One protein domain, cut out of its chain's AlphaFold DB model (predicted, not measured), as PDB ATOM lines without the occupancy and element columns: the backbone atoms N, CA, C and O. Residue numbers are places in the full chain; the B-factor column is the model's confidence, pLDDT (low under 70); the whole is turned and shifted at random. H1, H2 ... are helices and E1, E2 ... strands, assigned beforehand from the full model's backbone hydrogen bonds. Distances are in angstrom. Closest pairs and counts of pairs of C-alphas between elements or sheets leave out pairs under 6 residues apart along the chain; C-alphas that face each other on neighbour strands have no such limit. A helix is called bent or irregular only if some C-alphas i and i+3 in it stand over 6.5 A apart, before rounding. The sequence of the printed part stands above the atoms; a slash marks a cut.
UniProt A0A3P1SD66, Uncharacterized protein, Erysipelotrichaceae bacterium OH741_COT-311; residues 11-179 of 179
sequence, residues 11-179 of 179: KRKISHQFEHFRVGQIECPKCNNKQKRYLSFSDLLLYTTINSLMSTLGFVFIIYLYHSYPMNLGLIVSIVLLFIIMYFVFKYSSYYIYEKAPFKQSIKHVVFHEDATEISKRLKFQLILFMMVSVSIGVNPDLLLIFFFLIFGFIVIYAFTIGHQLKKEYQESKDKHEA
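Overview. This is residues 11 to 179 of the 179 residues of an uncharacterized protein of Erysipelotrichaceae bacterium OH741_COT-311 (UniProt A0A3P1SD66). A small head, made of the two-strand hairpin E1 and E2 with the short helix H1, sits at one end of four long helices that run nearly side by side. The long helices form two helical hairpins, H2 with H3 and H4 with H5; H2 is in the middle, with H3 on one side and H4 and H5 on the other. The printed part has 169 residues, with five named helices and two named strands in the order H1 E1 E2 H2 H3 H4 H5; the class is mostly helix and the two-strand sheet is antiparallel. The whole is only just compact, close to loose, with a radius of gyration of the C-alphas of 18.6 A, and elongated, spanning 65 by 37 by 25 A.

Along the chain. E1 is residues 24 to 27, and E2, residues 34 to 39, measures 11.7 A. H1 is residues 11 to 19, from C-alpha 11 at (128.986, 101.091, 92.156). H2, residues 41 to 68, begins at C-alpha 41 at (113.740, 91.276, 98.257) and is 40.0 A long. H3, residues 73 to 100, is also 40.0 A long. H4, residues 116 to 138, is 32.8 A long. H5, residues 141 to 178, is 55.8 A long and ends at C-alpha 178 at (95.294, 96.010, 85.452). H5 is irregular, with C-alphas 142 and 145 7.4 A apart, and has a kink of 29 degrees near residue 148.

Arrangement. E1 and E2, a hairpin, are antiparallel at 146 degrees, with N 24 and O 39 2.8 A apart and N 39 and O 24 2.9 A apart, within hydrogen-bond range. The closest C-alphas of H1 and E1, Ile 14 and Ile 26, are 7.1 A apart. H1 touches H3 through H3's residues 91 to 98 alone, about perpendicular at 81 degrees, closest at the C-alphas of Ser 15 and Ser 94, 5.8 A. H2 is the hub. It touches H3 at a shallow tilt of 11 degrees, opposite ways, with the C-alphas of Tyr 47 and Ser 94 closest at 6.4 A. H2, H4 and H5 form a bundle, helices side by side. H2 touches H4 at a shallow tilt of 18 degrees, the same way, with the C-alphas of Val 60 and Gly 138 closest at 5.5 A. Residues 41 to 53 of H2 touch residues 151 to 166 of H5, closest at the C-alphas of Ser 42 and Ile 162, 5.9 A. H4 touches H5 with residues 134 to 138 alone, closest at the C-alphas of Ile 137 and Leu 143, 5.8 A. H3 is apart from H4 and H5. In H1, H2 and H4 every O i to N i+4 pair is within hydrogen-bond range; in H3 23 of 24 are, in H5 31 of 34.

Size, cuts and confidence. The C-alphas farthest apart, of Pro 70 and Ala 179, are 66.3 A apart. The printed part has no cut. The link from H3 to H4, residues 101 to 115, is long, and residues 68 to 74 stand free. The mean pLDDT of the printed part is 87.2, with residues 178 to 179 under 70.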
ATOM      1  N   LYS A  11     128.522 102.413  91.688       86.62
ATOM      2  CA  LYS A  11     128.986 101.091  92.156       86.62
ATOM      3  C   LYS A  11     129.087 100.995  93.678       86.62
ATOM      4  O   LYS A  11     128.595 100.036  94.265       86.62
ATOM      5  N   ARG A  12     129.673 102.006  94.330       86.50
ATOM      6  CA  ARG A  12     129.838 102.023  95.794       86.50
ATOM      7  C   ARG A  12     128.496 102.054  96.531       86.50
ATOM      8  O   ARG A  12     128.342 101.375  97.539       86.50
ATOM      9  N   LYS A  13     127.523 102.822  96.031       88.06
ATOM     10  CA  LYS A  13     126.193 102.940  96.649       88.06
ATOM     11  C   LYS A  13     125.359 101.675  96.439       88.06
ATOM     12  O   LYS A  13     124.670 101.266  97.368       88.06
ATOM     13  N   ILE A  14     125.475 101.057  95.259       89.00
ATOM     14  CA  ILE A  14     124.884  99.747  94.950       89.00
ATOM     15  C   ILE A  14     125.402  98.709  95.950       89.00
ATOM     16  O   ILE A  14     124.605  98.150  96.695       89.00
ATOM     17  N   SER A  15     126.728  98.526  96.034       89.00
ATOM     18  CA  SER A  15     127.361  97.572  96.964       89.00
ATOM     19  C   SER A  15     126.879  97.788  98.399       89.00
ATOM     20  O   SER A  15     126.397  96.864  99.046       89.00
ATOM     21  N   HIS A  16     126.877  99.044  98.854       89.81
ATOM     22  CA  HIS A  16     126.433  99.395 100.198       89.81
ATOM     23  C   HIS A  16     124.968  99.012 100.474       89.81
ATOM     24  O   HIS A  16     124.646  98.611 101.592       89.81
ATOM     25  N   GLN A  17     124.048  99.157  99.512       91.12
ATOM     26  CA  GLN A  17     122.655  98.737  99.713       91.12
ATOM     27  C   GLN A  17     122.519  97.216  99.841       91.12
ATOM     28  O   GLN A  17     121.780  96.766 100.717       91.12
ATOM     29  N   PHE A  18     123.257  96.447  99.037       91.88
ATOM     30  CA  PHE A  18     123.295  94.986  99.146       91.88
ATOM     31  C   PHE A  18     123.893  94.527 100.480       91.88
ATOM     32  O   PHE A  18     123.281  93.722 101.171       91.88
ATOM     33  N   GLU A  19     125.031  95.095 100.885       87.69
ATOM     34  CA  GLU A  19     125.701  94.791 102.161       87.69
ATOM     35  C   GLU A  19     124.815  95.090 103.380       87.69
ATOM     36  O   GLU A  19     124.874  94.394 104.392       87.69
ATOM     37  N   HIS A  20     123.962  96.114 103.288       89.25
ATOM     38  CA  HIS A  20     123.025  96.474 104.352       89.25
ATOM     39  C   HIS A  20     121.638  95.841 104.187       89.25
ATOM     40  O   HIS A  20     120.759  96.111 105.013       89.25
ATOM     41  N   PHE A  21     121.436  95.017 103.157       90.44
ATOM     42  CA  PHE A  21     120.171  94.356 102.839       90.44
ATOM     43  C   PHE A  21     118.986  95.329 102.774       90.44
ATOM     44  O   PHE A  21     117.938  95.088 103.370       90.44
ATOM     45  N   ARG A  22     119.169  96.471 102.103       90.31
ATOM     46  CA  ARG A  22     118.127  97.498 101.961       90.31
ATOM     47  C   ARG A  22     117.478  97.406 100.589       90.31
ATOM     48  O   ARG A  22     118.166  97.610  99.597       90.31
ATOM     49  N   VAL A  23     116.173  97.159 100.550       90.62
ATOM     50  CA  VAL A  23     115.364  97.279  99.327       90.62
ATOM     51  C   VAL A  23     115.125  98.749  98.975       90.62
ATOM     52  O   VAL A  23     115.289  99.638  99.816       90.62
ATOM     53  N   GLY A  24     114.747  99.015  97.727       89.44
ATOM     54  CA  GLY A  24     114.395 100.348  97.252       89.44
ATOM     55  C   GLY A  24     115.123 100.782  95.985       89.44
ATOM     56  O   GLY A  24     115.954 100.078  95.411       89.44
ATOM     57  N   GLN A  25     114.815 101.994  95.533       89.75
ATOM     58  CA  GLN A  25     115.559 102.638  94.453       89.75
ATOM     59  C   GLN A  25     116.870 103.227  94.974       89.75
ATOM     60  O   GLN A  25     116.972 103.685  96.113       89.75
ATOM     61  N   ILE A  26     117.880 103.252  94.107       88.06
ATOM     62  CA  ILE A  26     119.165 103.872  94.428       88.06
ATOM     63  C   ILE A  26     119.071 105.367  94.190       88.06
ATOM     64  O   ILE A  26     118.788 105.809  93.080       88.06
ATOM     65  N   GLU A  27     119.367 106.144  95.220       87.88
ATOM     66  CA  GLU A  27     119.511 107.588  95.110       87.88
ATOM     67  C   GLU A  27     120.962 107.954  94.786       87.88
ATOM     68  O   GLU A  27     121.908 107.473  95.425       87.88
ATOM     69  N   CYS A  28     121.153 108.784  93.758       87.38
ATOM     70  CA  CYS A  28     122.480 109.260  93.398       87.38
ATOM     71  C   CYS A  28     122.998 110.254  94.450       87.38
ATOM     72  O   CYS A  28     122.345 111.265  94.670       87.38
ATOM     73  N   PRO A  29     124.203 110.066  95.018       85.50
ATOM     74  CA  PRO A  29     124.721 110.950  96.066       85.50
ATOM     75  C   PRO A  29     125.069 112.367  95.584       85.50
ATOM     76  O   PRO A  29     125.302 113.241  96.406       85.50
ATOM     77  N   LYS A  30     125.174 112.586  94.265       87.62
ATOM     78  CA  LYS A  30     125.566 113.881  93.687       87.62
ATOM     79  C   LYS A  30     124.372 114.725  93.250       87.62
ATOM     80  O   LYS A  30     124.417 115.940  93.376       87.62
ATOM     81  N   CYS A  31     123.342 114.098  92.683       87.25
ATOM     82  CA  CYS A  31     122.183 114.808  92.132       87.25
ATOM     83  C   CYS A  31     120.850 114.410  92.774       87.25
ATOM     84  O   CYS A  31     119.811 114.821  92.271       87.25
ATOM     85  N   ASN A  32     120.866 113.567  93.813       87.44
ATOM     86  CA  ASN A  32     119.693 113.045  94.531       87.44
ATOM     87  C   ASN A  32     118.620 112.398  93.637       87.44
ATOM     88  O   ASN A  32     117.498 112.130  94.055       87.44
ATOM     89  N   ASN A  33     118.964 112.091  92.382       88.44
ATOM     90  CA  ASN A  33     118.025 111.482  91.461       88.44
ATOM     91  C   ASN A  33     117.889 109.981  91.752       88.44
ATOM     92  O   ASN A  33     118.892 109.247  91.796       88.44
ATOM     93  N   LYS A  34     116.644 109.523  91.898       86.81
ATOM     94  CA  LYS A  34     116.300 108.114  92.094       86.81
ATOM     95  C   LYS A  34     116.449 107.356  90.778       86.81
ATOM     96  O   LYS A  34     115.910 107.738  89.742       86.81
ATOM     97  N   GLN A  35     117.221 106.278  90.803       86.38
ATOM     98  CA  GLN A  35     117.407 105.430  89.632       86.38
ATOM     99  C   GLN A  35     116.144 104.609  89.354       86.38
ATOM    100  O   GLN A  35     115.485 104.131  90.272       86.38
ATOM    101  N   LYS A  36     115.862 104.369  88.068       84.56
ATOM    102  CA  LYS A  36     114.686 103.600  87.621       84.56
ATOM    103  C   LYS A  36     114.678 102.143  88.101       84.56
ATOM    104  O   LYS A  36     113.643 101.493  88.056       84.56
ATOM    105  N   ARG A  37     115.830 101.575  88.460       86.19
ATOM    106  CA  ARG A  37     115.950 100.172  88.887       86.19
ATOM    107  C   ARG A  37     115.663 100.069  90.387       86.19
ATOM    108  O   ARG A  37     116.385 100.669  91.187       86.19
ATOM    109  N   TYR A  38     114.637  99.292  90.734       87.75
ATOM    110  CA  TYR A  38     114.224  99.021  92.113       87.75
ATOM    111  C   TYR A  38     114.863  97.728  92.632       87.75
ATOM    112  O   TYR A  38     114.675  96.661  92.053       87.75
ATOM    113  N   LEU A  39     115.626  97.806  93.717       90.81
ATOM    114  CA  LEU A  39     116.209  96.640  94.369       90.81
ATOM    115  C   LEU A  39     115.148  95.986  95.263       90.81
ATOM    116  O   LEU A  39     114.762  96.592  96.256       90.81
ATOM    117  N   SER A  40     114.669  94.791  94.913       91.62
ATOM    118  CA  SER A  40     113.632  94.097  95.702       91.62
ATOM    119  C   SER A  40     114.205  92.977  96.560       91.62
ATOM    120  O   SER A  40     115.391  92.637  96.465       91.62
ATOM    121  N   PHE A  41     113.351  92.368  97.382       91.12
ATOM    122  CA  PHE A  41     113.740  91.276  98.257       91.12
ATOM    123  C   PHE A  41     114.360  90.090  97.507       91.12
ATOM    124  O   PHE A  41     115.351  89.533  97.980       91.12
ATOM    125  N   SER A  42     113.863  89.738  96.314       90.56
ATOM    126  CA  SER A  42     114.435  88.647  95.508       90.56
ATOM    127  C   SER A  42     115.899  88.883  95.100       90.56
ATOM    128  O   SER A  42     116.687  87.934  95.084       90.56
ATOM    129  N   ASP A  43     116.303  90.136  94.841       91.69
ATOM    130  CA  ASP A  43     117.706  90.471  94.532       91.69
ATOM    131  C   ASP A  43     118.598  90.278  95.757       91.69
ATOM    132  O   ASP A  43     119.707  89.748  95.660       91.69
ATOM    133  N   LEU A  44     118.111  90.728  96.916       92.88
ATOM    134  CA  LEU A  44     118.834  90.614  98.175       92.88
ATOM    135  C   LEU A  44     118.946  89.156  98.622       92.88
ATOM    136  O   LEU A  44     119.995  88.767  99.129       92.88
ATOM    137  N   LEU A  45     117.911  88.342  98.400       91.94
ATOM    138  CA  LEU A  45     117.953  86.899  98.638       91.94
ATOM    139  C   LEU A  45     119.034  86.241  97.783       91.94
ATOM    140  O   LEU A  45     119.894  85.562  98.332       91.94
ATOM    141  N   LEU A  46     119.049  86.508  96.472       92.50
ATOM    142  CA  LEU A  46     120.063  85.971  95.563       92.50
ATOM    143  C   LEU A  46     121.484  86.377  95.983       92.50
ATOM    144  O   LEU A  46     122.387  85.539  96.021       92.50
ATOM    145  N   TYR A  47     121.678  87.649  96.336       93.00
ATOM    146  CA  TYR A  47     122.957  88.141  96.847       93.00
ATOM    147  C   TYR A  47     123.362  87.434  98.145       93.00
ATOM    148  O   TYR A  47     124.505  86.996  98.273       93.00
ATOM    149  N   THR A  48     122.422  87.273  99.079       91.62
ATOM    150  CA  THR A  48     122.654  86.579 100.352       91.62
ATOM    151  C   THR A  48     123.053  85.128 100.109       91.62
ATOM    152  O   THR A  48     124.025  84.674 100.695       91.62
ATOM    153  N   THR A  49     122.379  84.412  99.204       90.69
ATOM    154  CA  THR A  49     122.725  83.026  98.856       90.69
ATOM    155  C   THR A  49     124.152  82.911  98.328       90.69
ATOM    156  O   THR A  49     124.910  82.072  98.808       90.69
ATOM    157  N   ILE A  50     124.539  83.766  97.373       91.31
ATOM    158  CA  ILE A  50     125.893  83.762  96.800       91.31
ATOM    159  C   ILE A  50     126.934  84.067  97.882       91.31
ATOM    160  O   ILE A  50     127.949  83.377  97.976       91.31
ATOM    161  N   ASN A  51     126.675  85.084  98.707       90.56
ATOM    162  CA  ASN A  51     127.584  85.509  99.765       90.56
ATOM    163  C   ASN A  51     127.765  84.420 100.834       90.56
ATOM    164  O   ASN A  51     128.893  84.087 101.196       90.56
ATOM    165  N   SER A  52     126.662  83.818 101.284       88.75
ATOM    166  CA  SER A  52     126.659  82.710 102.238       88.75
ATOM    167  C   SER A  52     127.435  81.510 101.703       88.75
ATOM    168  O   SER A  52     128.337  81.030 102.377       88.75
ATOM    169  N   LEU A  53     127.151  81.061 100.473       89.50
ATOM    170  CA  LEU A  53     127.849  79.921  99.870       89.50
ATOM    171  C   LEU A  53     129.351  80.167  99.755       89.50
ATOM    172  O   LEU A  53     130.143  79.325 100.165       89.50
ATOM    173  N   MET A  54     129.745  81.325  99.227       89.81
ATOM    174  CA  MET A  54     131.156  81.647  99.045       89.81
ATOM    175  C   MET A  54     131.886  81.784 100.388       89.81
ATOM    176  O   MET A  54     132.993  81.273 100.535       89.81
ATOM    177  N   SER A  55     131.258  82.414 101.386       86.81
ATOM    178  CA  SER A  55     131.825  82.533 102.736       86.81
ATOM    179  C   SER A  55     132.029  81.176 103.393       86.81
ATOM    180  O   SER A  55     133.091  80.895 103.940       86.81
ATOM    181  N   THR A  56     131.029  80.310 103.289       84.88
ATOM    182  CA  THR A  56     131.037  78.981 103.892       84.88
ATOM    183  C   THR A  56     132.028  78.037 103.213       84.88
ATOM    184  O   THR A  56     132.793  77.366 103.904       84.88
ATOM    185  N   LEU A  57     132.090  78.032 101.879       86.56
ATOM    186  CA  LEU A  57     133.100  77.271 101.137       86.56
ATOM    187  C   LEU A  57     134.515  77.780 101.430       86.56
ATOM    188  O   LEU A  57     135.414  76.974 101.666       86.56
ATOM    189  N   GLY A  58     134.707  79.102 101.469       88.62
ATOM    190  CA  GLY A  58     135.991  79.706 101.813       88.62
ATOM    191  C   GLY A  58     136.449  79.320 103.219       88.62
ATOM    192  O   GLY A  58     137.597  78.929 103.408       88.62
ATOM    193  N   PHE A  59     135.543  79.346 104.197       85.50
ATOM    194  CA  PHE A  59     135.855  78.976 105.576       85.50
ATOM    195  C   PHE A  59     136.256  77.501 105.721       85.50
ATOM    196  O   PHE A  59     137.280  77.200 106.334       85.50
ATOM    197  N   VAL A  60     135.504  76.579 105.108       82.00
ATOM    198  CA  VAL A  60     135.862  75.150 105.125       82.00
ATOM    199  C   VAL A  60     137.178  74.892 104.405       82.00
ATOM    200  O   VAL A  60     137.986  74.098 104.881       82.00
ATOM    201  N   PHE A  61     137.447  75.604 103.311       85.25
ATOM    202  CA  PHE A  61     138.732  75.509 102.627       85.25
ATOM    203  C   PHE A  61     139.899  75.980 103.510       85.25
ATOM    204  O   PHE A  61     140.919  75.300 103.569       85.25
ATOM    205  N   ILE A  62     139.746  77.084 104.253       87.12
ATOM    206  CA  ILE A  62     140.769  77.566 105.203       87.12
ATOM    207  C   ILE A  62     141.073  76.505 106.266       87.12
ATOM    208  O   ILE A  62     142.236  76.226 106.548       87.12
ATOM    209  N   ILE A  63     140.038  75.901 106.843       82.88
ATOM    210  CA  ILE A  63     140.202  74.859 107.858       82.88
ATOM    211  C   ILE A  63     140.880  73.624 107.277       82.88
ATOM    212  O   ILE A  63     141.801  73.086 107.887       82.88
ATOM    213  N   TYR A  64     140.449  73.192 106.093       81.69
ATOM    214  CA  TYR A  64     141.070  72.080 105.391       81.69
ATOM    215  C   TYR A  64     142.566  72.330 105.167       81.69
ATOM    216  O   TYR A  64     143.378  71.444 105.442       81.69
ATOM    217  N   LEU A  65     142.943  73.540 104.732       85.00
ATOM    218  CA  LEU A  65     144.347  73.926 104.584       85.00
ATOM    219  C   LEU A  65     145.097  73.854 105.919       85.00
ATOM    220  O   LEU A  65     146.189  73.297 105.958       85.00
ATOM    221  N   TYR A  66     144.507  74.376 106.996       84.69
ATOM    222  CA  TYR A  66     145.114  74.378 108.328       84.69
ATOM    223  C   TYR A  66     145.339  72.966 108.888       84.69
ATOM    224  O   TYR A  66     146.344  72.718 109.545       84.69
ATOM    225  N   HIS A  67     144.419  72.033 108.630       80.94
ATOM    226  CA  HIS A  67     144.544  70.651 109.099       80.94
ATOM    227  C   HIS A  67     145.496  69.816 108.231       80.94
ATOM    228  O   HIS A  67     146.219  68.967 108.743       80.94
ATOM    229  N   SER A  68     145.501  70.053 106.916       83.94
ATOM    230  CA  SER A  68     146.254  69.232 105.958       83.94
ATOM    231  C   SER A  68     147.724  69.634 105.836       83.94
ATOM    232  O   SER A  68     148.541  68.822 105.406       83.94
ATOM    233  N   TYR A  69     148.073  70.878 106.184       85.44
ATOM    234  CA  TYR A  69     149.415  71.419 105.990       85.44
ATOM    235  C   TYR A  69     149.915  72.162 107.235       85.44
ATOM    236  O   TYR A  69     149.156  72.906 107.857       85.44
ATOM    237  N   PRO A  70     151.208  72.036 107.586       86.69
ATOM    238  CA  PRO A  70     151.793  72.828 108.659       86.69
ATOM    239  C   PRO A  70     151.778  74.320 108.306       86.69
ATOM    240  O   PRO A  70     151.945  74.705 107.145       86.69
ATOM    241  N   MET A  71     151.633  75.168 109.325       84.81
ATOM    242  CA  MET A  71     151.632  76.622 109.155       84.81
ATOM    243  C   MET A  71     152.959  77.097 108.558       84.81
ATOM    244  O   MET A  71     154.009  77.036 109.195       84.81
ATOM    245  N   ASN A  72     152.903  77.594 107.324       90.50
ATOM    246  CA  ASN A  72     154.035  78.170 106.611       90.50
ATOM    247  C   ASN A  72     153.607  79.442 105.860       90.50
ATOM    248  O   ASN A  72     152.418  79.747 105.732       90.50
ATOM    249  N   LEU A  73     154.584  80.195 105.348       89.31
ATOM    250  CA  LEU A  73     154.324  81.449 104.633       89.31
ATOM    251  C   LEU A  73     153.401  81.245 103.415       89.31
ATOM    252  O   LEU A  73     152.536  82.078 103.156       89.31
ATOM    253  N   GLY A  74     153.550  80.129 102.694       88.44
ATOM    254  CA  GLY A  74     152.743  79.815 101.510       88.44
ATOM    255  C   GLY A  74     151.253  79.644 101.819       88.44
ATOM    256  O   GLY A  74     150.402  80.153 101.086       88.44
ATOM    257  N   LEU A  75     150.924  78.996 102.937       88.75
ATOM    258  CA  LEU A  75     149.550  78.840 103.409       88.75
ATOM    259  C   LEU A  75     148.943  80.194 103.793       88.75
ATOM    260  O   LEU A  75     147.826  80.499 103.381       88.75
ATOM    261  N   ILE A  76     149.698  81.044 104.498       89.69
ATOM    262  CA  ILE A  76     149.250  82.400 104.862       89.69
ATOM    263  C   ILE A  76     148.936  83.217 103.602       89.69
ATOM    264  O   ILE A  76     147.861  83.808 103.500       89.69
ATOM    265  N   VAL A  77     149.835  83.208 102.613       92.25
ATOM    266  CA  VAL A  77     149.618  83.885 101.321       92.25
ATOM    267  C   VAL A  77     148.373  83.342 100.611       92.25
ATOM    268  O   VAL A  77     147.586  84.122 100.075       92.25
ATOM    269  N   SER A  78     148.145  82.027 100.655       89.06
ATOM    270  CA  SER A  78     146.969  81.392 100.044       89.06
ATOM    271  C   SER A  78     145.659  81.838 100.702       89.06
ATOM    272  O   SER A  78     144.698  82.155 100.002       89.06
ATOM    273  N   ILE A  79     145.626  81.939 102.036       91.06
ATOM    274  CA  ILE A  79     144.468  82.463 102.778       91.06
ATOM    275  C   ILE A  79     144.198  83.925 102.398       91.06
ATOM    276  O   ILE A  79     143.054  84.300 102.145       91.06
ATOM    277  N   VAL A  80     145.238  84.759 102.315       93.25
ATOM    278  CA  VAL A  80     145.084  86.168 101.919       93.25
ATOM    279  C   VAL A  80     144.527  86.284 100.497       93.25
ATOM    280  O   VAL A  80     143.586  87.047 100.268       93.25
ATOM    281  N   LEU A  81     145.045  85.497  99.549       93.62
ATOM    282  CA  LEU A  81     144.527  85.453  98.178       93.62
ATOM    283  C   LEU A  81     143.061  85.011  98.132       93.62
ATOM    284  O   LEU A  81     142.276  85.602  97.391       93.62
ATOM    285  N   LEU A  82     142.668  84.033  98.950       92.81
ATOM    286  CA  LEU A  82     141.275  83.606  99.063       92.81
ATOM    287  C   LEU A  82     140.365  84.763  99.499       92.81
ATOM    288  O   LEU A  82     139.351  85.014  98.848       92.81
ATOM    289  N   PHE A  83     140.743  85.520 100.534       92.69
ATOM    290  CA  PHE A  83     139.973  86.691 100.971       92.69
ATOM    291  C   PHE A  83     139.871  87.767  99.885       92.69
ATOM    292  O   PHE A  83     138.808  88.369  99.715       92.69
ATOM    293  N   ILE A  84     140.940  87.987  99.113       94.38
ATOM    294  CA  ILE A  84     140.926  88.915  97.972       94.38
ATOM    295  C   ILE A  84     139.920  88.444  96.912       94.38
ATOM    296  O   ILE A  84     139.099  89.239  96.449       94.38
ATOM    297  N   ILE A  85     139.937  87.158  96.553       92.44
ATOM    298  CA  ILE A  85     138.994  86.574  95.587       92.44
ATOM    299  C   ILE A  85     137.555  86.728  96.086       92.44
ATOM    300  O   ILE A  85     136.697  87.214  95.347       92.44
ATOM    301  N   MET A  86     137.291  86.380  97.346       91.94
ATOM    302  CA  MET A  86     135.967  86.516  97.956       91.94
ATOM    303  C   MET A  86     135.475  87.967  97.930       91.94
ATOM    304  O   MET A  86     134.342  88.222  97.519       91.94
ATOM    305  N   TYR A  87     136.339  88.928  98.276       91.38
ATOM    306  CA  TYR A  87     136.026  90.357  98.192       91.38
ATOM    307  C   TYR A  87     135.591  90.767  96.778       91.38
ATOM    308  O   TYR A  87     134.572  91.446  96.606       91.38
ATOM    309  N   PHE A  88     136.329  90.335  95.750       91.19
ATOM    310  CA  PHE A  88     135.966  90.625  94.364       91.19
ATOM    311  C   PHE A  88     134.642  89.977  93.967       91.19
ATOM    312  O   PHE A  88     133.835  90.629  93.304       91.19
ATOM    313  N   VAL A  89     134.377  88.744  94.405       90.19
ATOM    314  CA  VAL A  89     133.107  88.066  94.128       90.19
ATOM    315  C   VAL A  89     131.931  88.797  94.768       90.19
ATOM    316  O   VAL A  89     130.933  89.008  94.085       90.19
ATOM    317  N   PHE A  90     132.037  89.260  96.017       89.56
ATOM    318  CA  PHE A  90     130.961  90.020  96.676       89.56
ATOM    319  C   PHE A  90     130.673  91.345  95.965       89.56
ATOM    320  O   PHE A  90     129.523  91.729  95.728       89.56
ATOM    321  N   LYS A  91     131.733  92.038  95.549       88.19
ATOM    322  CA  LYS A  91     131.605  93.301  94.825       88.19
ATOM    323  C   LYS A  91     131.049  93.110  93.414       88.19
ATOM    324  O   LYS A  91     130.262  93.926  92.940       88.19
ATOM    325  N   TYR A  92     131.456  92.046  92.730       90.00
ATOM    326  CA  TYR A  92     130.989  91.746  91.382       90.00
ATOM    327  C   TYR A  92     129.555  91.208  91.377       90.00
ATOM    328  O   TYR A  92     128.771  91.596  90.514       90.00
ATOM    329  N   SER A  93     129.174  90.370  92.346       91.38
ATOM    330  CA  SER A  93     127.832  89.787  92.423       91.38
ATOM    331  C   SER A  93     126.757  90.850  92.647       91.38
ATOM    332  O   SER A  93     125.776  90.878  91.908       91.38
ATOM    333  N   SER A  94     126.962  91.781  93.585       91.44
ATOM    334  CA  SER A  94     126.035  92.901  93.824       91.44
ATOM    335  C   SER A  94     125.816  93.737  92.558       91.44
ATOM    336  O   SER A  94     124.684  94.057  92.188       91.44
ATOM    337  N   TYR A  95     126.899  94.027  91.837       88.19
ATOM    338  CA  TYR A  95     126.849  94.739  90.566       88.19
ATOM    339  C   TYR A  95     126.092  93.957  89.485       88.19
ATOM    340  O   TYR A  95     125.188  94.493  88.840       88.19
ATOM    341  N   TYR A  96     126.438  92.681  89.315       90.62
ATOM    342  CA  TYR A  96     125.849  91.790  88.323       90.62
ATOM    343  C   TYR A  96     124.338  91.621  88.526       90.62
ATOM    344  O   TYR A  96     123.570  91.748  87.570       90.62
ATOM    345  N   ILE A  97     123.901  91.389  89.768       91.31
ATOM    346  CA  ILE A  97     122.483  91.232  90.121       91.31
ATOM    347  C   ILE A  97     121.715  92.519  89.820       91.31
ATOM    348  O   ILE A  97     120.633  92.474  89.231       91.31
ATOM    349  N   TYR A  98     122.281  93.676  90.175       88.44
ATOM    350  CA  TYR A  98     121.624  94.958  89.951       88.44
ATOM    351  C   TYR A  98     121.442  95.278  88.463       88.44
ATOM    352  O   TYR A  98     120.344  95.658  88.047       88.44
ATOM    353  N   GLU A  99     122.509  95.126  87.671       86.38
ATOM    354  CA  GLU A  99     122.532  95.520  86.259       86.38
ATOM    355  C   GLU A  99     121.784  94.528  85.366       86.38
ATOM    356  O   GLU A  99     120.944  94.944  84.563       86.38
ATOM    357  N   LYS A 100     122.054  93.223  85.509       85.44
ATOM    358  CA  LYS A 100     121.432  92.207  84.651       85.44
ATOM    359  C   LYS A 100     120.039  91.794  85.113       85.44
ATOM    360  O   LYS A 100     119.248  91.397  84.265       85.44
ATOM    361  N   ALA A 101     119.734  91.891  86.411       84.69
ATOM    362  CA  ALA A 101     118.463  91.443  86.990       84.69
ATOM    363  C   ALA A 101     118.042  90.048  86.463       84.69
ATOM    364  O   ALA A 101     116.976  89.921  85.855       84.69
ATOM    365  N   PRO A 102     118.881  89.009  86.653       78.75
ATOM    366  CA  PRO A 102     118.879  87.781  85.847       78.75
ATOM    367  C   PRO A 102     117.536  87.041  85.791       78.75
ATOM    368  O   PRO A 102     117.240  86.405  84.787       78.75
ATOM    369  N   PHE A 103     116.710  87.146  86.833       82.69
ATOM    370  CA  PHE A 103     115.427  86.439  86.925       82.69
ATOM    371  C   PHE A 103     114.196  87.346  86.799       82.69
ATOM    372  O   PHE A 103     113.065  86.877  86.929       82.69
ATOM    373  N   LYS A 104     114.396  88.650  86.570       86.31
ATOM    374  CA  LYS A 104     113.310  89.641  86.595       86.31
ATOM    375  C   LYS A 104     113.485  90.811  85.639       86.31
ATOM    376  O   LYS A 104     113.123  91.951  85.928       86.31
ATOM    377  N   GLN A 105     114.039  90.524  84.470       83.31
ATOM    378  CA  GLN A 105     114.358  91.536  83.471       83.31
ATOM    379  C   GLN A 105     113.134  92.360  83.020       83.31
ATOM    380  O   GLN A 105     113.291  93.552  82.754       83.31
ATOM    381  N   SER A 106     111.935  91.765  82.983       84.06
ATOM    382  CA  SER A 106     110.682  92.436  82.594       84.06
ATOM    383  C   SER A 106     110.102  93.345  83.685       84.06
ATOM    384  O   SER A 106     109.586  94.409  83.365       84.06
ATOM    385  N   ILE A 107     110.250  92.992  84.965       85.00
ATOM    386  CA  ILE A 107     109.680  93.740  86.107       85.00
ATOM    387  C   ILE A 107     110.720  94.589  86.856       85.00
ATOM    388  O   ILE A 107     110.451  95.132  87.923       85.00
ATOM    389  N   LYS A 108     111.928  94.748  86.303       84.56
ATOM    390  CA  LYS A 108     113.070  95.396  86.978       84.56
ATOM    391  C   LYS A 108     112.835  96.853  87.419       84.56
ATOM    392  O   LYS A 108     113.593  97.363  88.250       84.56
ATOM    393  N   HIS A 109     111.841  97.531  86.849       86.50
ATOM    394  CA  HIS A 109     111.496  98.927  87.144       86.50
ATOM    395  C   HIS A 109     110.286  99.087  88.067       86.50
ATOM    396  O   HIS A 109     109.988 100.206  88.479       86.50
ATOM    397  N   VAL A 110     109.607  97.988  88.394       86.50
ATOM    398  CA  VAL A 110     108.428  98.004  89.257       86.50
ATOM    399  C   VAL A 110     108.864  98.288  90.690       86.50
ATOM    400  O   VAL A 110     109.828  97.707  91.188       86.50
ATOM    401  N   VAL A 111     108.161  99.213  91.339       86.94
ATOM    402  CA  VAL A 111     108.354  99.531  92.754       86.94
ATOM    403  C   VAL A 111     107.420  98.643  93.564       86.94
ATOM    404  O   VAL A 111     106.199  98.703  93.400       86.94
ATOM    405  N   PHE A 112     107.998  97.813  94.424       86.75
ATOM    406  CA  PHE A 112     107.262  96.927  95.322       86.75
ATOM    407  C   PHE A 112     107.035  97.603  96.672       86.75
ATOM    408  O   PHE A 112     107.829  98.458  97.079       86.75
ATOM    409  N   HIS A 113     105.949  97.242  97.357       83.00
ATOM    410  CA  HIS A 113     105.733  97.701  98.725       83.00
ATOM    411  C   HIS A 113     106.242  96.641  99.701       83.00
ATOM    412  O   HIS A 113     105.596  95.629  99.953       83.00
ATOM    413  N   GLU A 114     107.453  96.859 100.205       85.94
ATOM    414  CA  GLU A 114     108.181  95.898 101.028       85.94
ATOM    415  C   GLU A 114     108.619  96.546 102.347       85.94
ATOM    416  O   GLU A 114     109.083  97.691 102.356       85.94
ATOM    417  N   ASP A 115     108.531  95.813 103.462       87.12
ATOM    418  CA  ASP A 115     109.095  96.270 104.733       87.12
ATOM    419  C   ASP A 115     110.621  96.110 104.714       87.12
ATOM    420  O   ASP A 115     111.191  95.054 105.012       87.12
ATOM    421  N   ALA A 116     111.303  97.197 104.355       86.50
ATOM    422  CA  ALA A 116     112.756  97.239 104.278       86.50
ATOM    423  C   ALA A 116     113.448  96.898 105.609       86.50
ATOM    424  O   ALA A 116     114.573  96.387 105.604       86.50
ATOM    425  N   THR A 117     112.811  97.189 106.748       87.62
ATOM    426  CA  THR A 117     113.403  96.944 108.066       87.62
ATOM    427  C   THR A 117     113.308  95.477 108.451       87.62
ATOM    428  O   THR A 117     114.303  94.903 108.904       87.62
ATOM    429  N   GLU A 118     112.154  94.854 108.214       90.38
ATOM    430  CA  GLU A 118     111.941  93.433 108.471       90.38
ATOM    431  C   GLU A 118     112.823  92.574 107.557       90.38
ATOM    432  O   GLU A 118     113.534  91.687 108.036       90.38
ATOM    433  N   ILE A 119     112.875  92.904 106.262       90.00
ATOM    434  CA  ILE A 119     113.725  92.216 105.281       90.00
ATOM    435  C   ILE A 119     115.197  92.259 105.696       90.00
ATOM    436  O   ILE A 119     115.861  91.219 105.731       90.00
ATOM    437  N   SER A 120     115.715  93.443 106.042       89.06
ATOM    438  CA  SER A 120     117.121  93.593 106.430       89.06
ATOM    439  C   SER A 120     117.443  92.775 107.681       89.06
ATOM    440  O   SER A 120     118.456  92.074 107.714       89.06
ATOM    441  N   LYS A 121     116.572  92.815 108.701       90.06
ATOM    442  CA  LYS A 121     116.729  92.012 109.925       90.06
ATOM    443  C   LYS A 121     116.742  90.517 109.614       90.06
ATOM    444  O   LYS A 121     117.651  89.819 110.059       90.06
ATOM    445  N   ARG A 122     115.780  90.040 108.818       90.44
ATOM    446  CA  ARG A 122     115.652  88.624 108.452       90.44
ATOM    447  C   ARG A 122     116.888  88.111 107.716       90.44
ATOM    448  O   ARG A 122     117.435  87.085 108.111       90.44
ATOM    449  N   LEU A 123     117.356  88.830 106.694       90.50
ATOM    450  CA  LEU A 123     118.517  88.414 105.898       90.50
ATOM    451  C   LEU A 123     119.813  88.420 106.716       90.50
ATOM    452  O   LEU A 123     120.591  87.470 106.637       90.50
ATOM    453  N   LYS A 124     120.022  89.437 107.563       89.56
ATOM    454  CA  LYS A 124     121.174  89.475 108.481       89.56
ATOM    455  C   LYS A 124     121.163  88.300 109.448       89.56
ATOM    456  O   LYS A 124     122.191  87.658 109.637       89.56
ATOM    457  N   PHE A 125     120.007  88.011 110.041       88.19
ATOM    458  CA  PHE A 125     119.868  86.906 110.982       88.19
ATOM    459  C   PHE A 125     120.140  85.553 110.311       88.19
ATOM    460  O   PHE A 125     120.895  84.743 110.842       88.19
ATOM    461  N   GLN A 126     119.607  85.340 109.105       86.94
ATOM    462  CA  GLN A 126     119.877  84.138 108.313       86.94
ATOM    463  C   GLN A 126     121.367  83.978 107.984       86.94
ATOM    464  O   GLN A 126     121.902  82.880 108.129       86.94
ATOM    465  N   LEU A 127     122.047  85.059 107.583       85.56
ATOM    466  CA  LEU A 127     123.484  85.035 107.303       85.56
ATOM    467  C   LEU A 127     124.302  84.670 108.553       85.56
ATOM    468  O   LEU A 127     125.209  83.846 108.469       85.56
ATOM    469  N   ILE A 128     123.967  85.242 109.714       87.31
ATOM    470  CA  ILE A 128     124.651  84.952 110.986       87.31
ATOM    471  C   ILE A 128     124.483  83.483 111.376       87.31
ATOM    472  O   ILE A 128     125.478  82.814 111.649       87.31
ATOM    473  N   LEU A 129     123.249  82.964 111.359       85.75
ATOM    474  CA  LEU A 129     122.992  81.555 111.669       85.75
ATOM    475  C   LEU A 129     123.781  80.626 110.744       85.75
ATOM    476  O   LEU A 129     124.374  79.652 111.199       85.75
ATOM    477  N   PHE A 130     123.835  80.952 109.452       83.12
ATOM    478  CA  PHE A 130     124.560  80.145 108.481       83.12
ATOM    479  C   PHE A 130     126.074  80.140 108.734       83.12
ATOM    480  O   PHE A 130     126.705  79.081 108.691       83.12
ATOM    481  N   MET A 131     126.656  81.297 109.065       82.56
ATOM    482  CA  MET A 131     128.066  81.380 109.457       82.56
ATOM    483  C   MET A 131     128.345  80.576 110.730       82.56
ATOM    484  O   MET A 131     129.323  79.836 110.761       82.56
ATOM    485  N   MET A 132     127.477  80.641 111.744       85.44
ATOM    486  CA  MET A 132     127.640  79.849 112.972       85.44
ATOM    487  C   MET A 132     127.644  78.342 112.691       85.44
ATOM    488  O   MET A 132     128.539  77.640 113.150       85.44
ATOM    489  N   VAL A 133     126.689  77.851 111.895       83.19
ATOM    490  CA  VAL A 133     126.636  76.434 111.490       83.19
ATOM    491  C   VAL A 133     127.907  76.034 110.733       83.19
ATOM    492  O   VAL A 133     128.480  74.981 111.002       83.19
ATOM    493  N   SER A 134     128.382  76.901 109.835       79.94
ATOM    494  CA  SER A 134     129.611  76.670 109.065       79.94
ATOM    495  C   SER A 134     130.846  76.563 109.965       79.94
ATOM    496  O   SER A 134     131.693  75.704 109.734       79.94
ATOM    497  N   VAL A 135     130.931  77.389 111.016       81.94
ATOM    498  CA  VAL A 135     132.014  77.328 112.008       81.94
ATOM    499  C   VAL A 135     131.973  76.019 112.790       81.94
ATOM    500  O   VAL A 135     132.984  75.322 112.854       81.94
ATOM    501  N   SER A 136     130.811  75.651 113.336       82.88
ATOM    502  CA  SER A 136     130.651  74.429 114.135       82.88
ATOM    503  C   SER A 136     131.034  73.162 113.369       82.88
ATOM    504  O   SER A 136     131.626  72.243 113.936       82.88
ATOM    505  N   ILE A 137     130.706  73.118 112.076       79.31
ATOM    506  CA  ILE A 137     131.047  71.995 111.204       79.31
ATOM    507  C   ILE A 137     132.518  72.042 110.802       79.31
ATOM    508  O   ILE A 137     133.185  71.017 110.822       79.31
ATOM    509  N   GLY A 138     133.046  73.226 110.492       73.06
ATOM    510  CA  GLY A 138     134.450  73.389 110.145       73.06
ATOM    511  C   GLY A 138     135.392  72.889 111.243       73.06
ATOM    512  O   GLY A 138     136.347  72.184 110.957       73.06
ATOM    513  N   VAL A 139     135.117  73.193 112.512       77.75
ATOM    514  CA  VAL A 139     135.979  72.761 113.630       77.75
ATOM    515  C   VAL A 139     136.058  71.230 113.760       77.75
ATOM    516  O   VAL A 139     137.049  70.717 114.275       77.75
ATOM    517  N   ASN A 140     135.055  70.498 113.267       80.81
ATOM    518  CA  ASN A 140     134.966  69.045 113.376       80.81
ATOM    519  C   ASN A 140     135.036  68.397 111.981       80.81
ATOM    520  O   ASN A 140     133.997  68.234 111.334       80.81
ATOM    521  N   PRO A 141     136.226  67.988 111.502       72.50
ATOM    522  CA  PRO A 141     136.397  67.454 110.148       72.50
ATOM    523  C   PRO A 141     135.574  66.183 109.882       72.50
ATOM    524  O   PRO A 141     135.184  65.936 108.743       72.50
ATOM    525  N   ASP A 142     135.214  65.425 110.920       80.38
ATOM    526  CA  ASP A 142     134.350  64.242 110.807       80.38
ATOM    527  C   ASP A 142     132.927  64.576 110.315       80.38
ATOM    528  O   ASP A 142     132.230  63.731 109.753       80.38
ATOM    529  N   LEU A 143     132.486  65.830 110.471       81.62
ATOM    530  CA  LEU A 143     131.177  66.309 110.017       81.62
ATOM    531  C   LEU A 143     131.193  66.825 108.569       81.62
ATOM    532  O   LEU A 143     130.169  67.302 108.070       81.62
ATOM    533  N   LEU A 144     132.321  66.723 107.863       77.38
ATOM    534  CA  LEU A 144     132.496  67.281 106.518       77.38
ATOM    535  C   LEU A 144     131.575  66.635 105.470       77.38
ATOM    536  O   LEU A 144     131.158  67.291 104.520       77.38
ATOM    537  N   LEU A 145     131.171  65.376 105.650       80.88
ATOM    538  CA  LEU A 145     130.175  64.750 104.773       80.88
ATOM    539  C   LEU A 145     128.767  65.325 105.016       80.88
ATOM    540  O   LEU A 145     128.056  65.652 104.066       80.88
ATOM    541  N   ILE A 146     128.393  65.539 106.282       83.25
ATOM    542  CA  ILE A 146     127.124  66.176 106.675       83.25
ATOM    543  C   ILE A 146     127.068  67.623 106.162       83.25
ATOM    544  O   ILE A 146     126.022  68.086 105.707       83.25
ATOM    545  N   PHE A 147     128.205  68.318 106.157       82.00
ATOM    546  CA  PHE A 147     128.341  69.659 105.597       82.00
ATOM    547  C   PHE A 147     127.864  69.763 104.146       82.00
ATOM    548  O   PHE A 147     127.090  70.660 103.812       82.00
ATOM    549  N   PHE A 148     128.304  68.848 103.276       83.31
ATOM    550  CA  PHE A 148     127.931  68.883 101.862       83.31
ATOM    551  C   PHE A 148     126.432  68.654 101.665       83.31
ATOM    552  O   PHE A 148     125.814  69.344 100.852       83.31
ATOM    553  N   PHE A 149     125.827  67.764 102.458       87.56
ATOM    554  CA  PHE A 149     124.372  67.598 102.474       87.56
ATOM    555  C   PHE A 149     123.649  68.873 102.923       87.56
ATOM    556  O   PHE A 149     122.643  69.247 102.319       87.56
ATOM    557  N   LEU A 150     124.173  69.581 103.928       85.81
ATOM    558  CA  LEU A 150     123.599  70.845 104.395       85.81
ATOM    559  C   LEU A 150     123.728  71.966 103.359       85.81
ATOM    560  O   LEU A 150     122.761  72.696 103.148       85.81
ATOM    561  N   ILE A 151     124.869  72.084 102.671       88.00
ATOM    562  CA  ILE A 151     125.029  73.022 101.547       88.00
ATOM    563  C   ILE A 151     124.031  72.694 100.442       88.00
ATOM    564  O   ILE A 151     123.364  73.594  99.933       88.00
ATOM    565  N   PHE A 152     123.909  71.420 100.069       89.94
ATOM    566  CA  PHE A 152     122.974  71.007  99.032       89.94
ATOM    567  C   PHE A 152     121.530  71.354  99.416       89.94
ATOM    568  O   PHE A 152     120.827  72.014  98.649       89.94
ATOM    569  N   GLY A 153     121.111  71.007 100.636       89.94
ATOM    570  CA  GLY A 153     119.799  71.373 101.167       89.94
ATOM    571  C   GLY A 153     119.578  72.887 101.192       89.94
ATOM    572  O   GLY A 153     118.526  73.365 100.773       89.94
ATOM    573  N   PHE A 154     120.589  73.659 101.596       88.50
ATOM    574  CA  PHE A 154     120.548  75.120 101.580       88.50
ATOM    575  C   PHE A 154     120.326  75.677 100.169       88.50
ATOM    576  O   PHE A 154     119.455  76.528  99.987       88.50
ATOM    577  N   ILE A 155     121.058  75.176  99.167       91.25
ATOM    578  CA  ILE A 155     120.899  75.584  97.762       91.25
ATOM    579  C   ILE A 155     119.470  75.306  97.290       91.25
ATOM    580  O   ILE A 155     118.843  76.188  96.704       91.25
ATOM    581  N   VAL A 156     118.932  74.118  97.582       92.75
ATOM    582  CA  VAL A 156     117.569  73.729  97.188       92.75
ATOM    583  C   VAL A 156     116.519  74.627  97.852       92.75
ATOM    584  O   VAL A 156     115.655  75.176  97.166       92.75
ATOM    585  N   ILE A 157     116.615  74.836  99.169       91.56
ATOM    586  CA  ILE A 157     115.678  75.681  99.929       91.56
ATOM    587  C   ILE A 157     115.705  77.123  99.413       91.56
ATOM    588  O   ILE A 157     114.649  77.733  99.220       91.56
ATOM    589  N   TYR A 158     116.891  77.683  99.160       90.88
ATOM    590  CA  TYR A 158     117.009  79.047  98.648       90.88
ATOM    591  C   TYR A 158     116.553  79.173  97.198       90.88
ATOM    592  O   TYR A 158     115.888  80.154  96.877       90.88
ATOM    593  N   ALA A 159     116.831  78.192  96.337       90.69
ATOM    594  CA  ALA A 159     116.319  78.183  94.969       90.69
ATOM    595  C   ALA A 159     114.783  78.206  94.959       90.69
ATOM    596  O   ALA A 159     114.180  79.022  94.258       90.69
ATOM    597  N   PHE A 160     114.151  77.386  95.804       93.25
ATOM    598  CA  PHE A 160     112.699  77.388  95.966       93.25
ATOM    599  C   PHE A 160     112.181  78.724  96.518       93.25
ATOM    600  O   PHE A 160     111.232  79.293  95.982       93.25
ATOM    601  N   THR A 161     112.836  79.266  97.549       92.25
ATOM    602  CA  THR A 161     112.450  80.539  98.183       92.25
ATOM    603  C   THR A 161     112.548  81.713  97.206       92.25
ATOM    604  O   THR A 161     111.625  82.523  97.125       92.25
ATOM    605  N   ILE A 162     113.632  81.790  96.427       92.06
ATOM    606  CA  ILE A 162     113.815  82.798  95.376       92.06
ATOM    607  C   ILE A 162     112.729  82.634  94.309       92.06
ATOM    608  O   ILE A 162     112.091  83.620  93.948       92.06
ATOM    609  N   GLY A 163     112.469  81.408  93.844       90.00
ATOM    610  CA  GLY A 163     111.420  81.135  92.858       90.00
ATOM    611  C   GLY A 163     110.028  81.560  93.333       90.00
ATOM    612  O   GLY A 163     109.299  82.231  92.601       90.00
ATOM    613  N   HIS A 164     109.675  81.237  94.579       92.19
ATOM    614  CA  HIS A 164     108.413  81.652  95.186       92.19
ATOM    615  C   HIS A 164     108.303  83.179  95.285       92.19
ATOM    616  O   HIS A 164     107.284  83.757  94.905       92.19
ATOM    617  N   GLN A 165     109.361  83.849  95.752       91.88
ATOM    618  CA  GLN A 165     109.374  85.305  95.872       91.88
ATOM    619  C   GLN A 165     109.266  85.992  94.508       91.88
ATOM    620  O   GLN A 165     108.501  86.941  94.364       91.88
ATOM    621  N   LEU A 166     109.968  85.487  93.491       91.00
ATOM    622  CA  LEU A 166     109.850  85.988  92.124       91.00
ATOM    623  C   LEU A 166     108.419  85.848  91.610       91.00
ATOM    624  O   LEU A 166     107.878  86.803  91.064       91.00
ATOM    625  N   LYS A 167     107.777  84.690  91.813       90.38
ATOM    626  CA  LYS A 167     106.379  84.481  91.410       90.38
ATOM    627  C   LYS A 167     105.442  85.503  92.063       90.38
ATOM    628  O   LYS A 167     104.589  86.051  91.368       90.38
ATOM    629  N   LYS A 168     105.636  85.793  93.354       90.62
ATOM    630  CA  LYS A 168     104.876  86.818  94.085       90.62
ATOM    631  C   LYS A 168     105.097  88.219  93.502       90.62
ATOM    632  O   LYS A 168     104.129  88.922  93.242       90.62
ATOM    633  N   GLU A 169     106.349  88.599  93.238       89.56
ATOM    634  CA  GLU A 169     106.693  89.887  92.609       89.56
ATOM    635  C   GLU A 169     106.084  90.013  91.200       89.56
ATOM    636  O   GLU A 169     105.566  91.066  90.832       89.56
ATOM    637  N   TYR A 170     106.084  88.932  90.413       90.56
ATOM    638  CA  TYR A 170     105.427  88.911  89.105       90.56
ATOM    639  C   TYR A 170     103.912  89.099  89.208       90.56
ATOM    640  O   TYR A 170     103.348  89.831  88.397       90.56
ATOM    641  N   GLN A 171     103.251  88.471  90.182       89.56
ATOM    642  CA  GLN A 171     101.814  88.654  90.409       89.56
ATOM    643  C   GLN A 171     101.499  90.100  90.806       89.56
ATOM    644  O   GLN A 171     100.728  90.753  90.114       89.56
ATOM    645  N   GLU A 172     102.205  90.650  91.797       88.81
ATOM    646  CA  GLU A 172     102.013  92.042  92.230       88.81
ATOM    647  C   GLU A 172     102.258  93.049  91.090       88.81
ATOM    648  O   GLU A 172     101.621  94.099  91.020       88.81
ATOM    649  N   SER A 173     103.181  92.742  90.169       88.19
ATOM    650  CA  SER A 173     103.408  93.587  88.994       88.19
ATOM    651  C   SER A 173     102.240  93.578  88.006       88.19
ATOM    652  O   SER A 173     101.975  94.609  87.396       88.19
ATOM    653  N   LYS A 174     101.542  92.444  87.850       85.81
ATOM    654  CA  LYS A 174     100.380  92.330  86.958       85.81
ATOM    655  C   LYS A 174      99.187  93.086  87.521       85.81
ATOM    656  O   LYS A 174      98.607  93.892  86.805       85.81
ATOM    657  N   ASP A 175      98.917  92.911  88.811       84.88
ATOM    658  CA  ASP A 175      97.793  93.565  89.487       84.88
ATOM    659  C   ASP A 175      97.888  95.102  89.390       84.88
ATOM    660  O   ASP A 175      96.883  95.786  89.238       84.88
ATOM    661  N   LYS A 176      99.107  95.664  89.396       78.31
ATOM    662  CA  LYS A 176      99.356  97.109  89.202       78.31
ATOM    663  C   LYS A 176      99.189  97.607  87.764       78.31
ATOM    664  O   LYS A 176      99.140  98.815  87.562       78.31
ATOM    665  N   HIS A 177      99.210  96.721  86.774       71.50
ATOM    666  CA  HIS A 177      99.002  97.080  85.370       71.50
ATOM    667  C   HIS A 177      97.533  96.960  84.945       71.50
ATOM    668  O   HIS A 177      97.160  97.546  83.932       71.50
ATOM    669  N   GLU A 178      96.729  96.208  85.696       62.00
ATOM    670  CA  GLU A 178      95.294  96.010  85.452       62.00
ATOM    671  C   GLU A 178      94.399  96.967  86.268       62.00
ATOM    672  O   GLU A 178      93.212  97.081  85.964       62.00
ATOM    673  N   ALA A 179      94.962  97.662  87.265       54.56
ATOM    674  CA  ALA A 179      94.311  98.702  88.073       54.56
ATOM    675  C   ALA A 179      94.565 100.115  87.524       54.56
ATOM    676  O   ALA A 179      93.623 100.940  87.588       54.56
TER     677      ALA A 179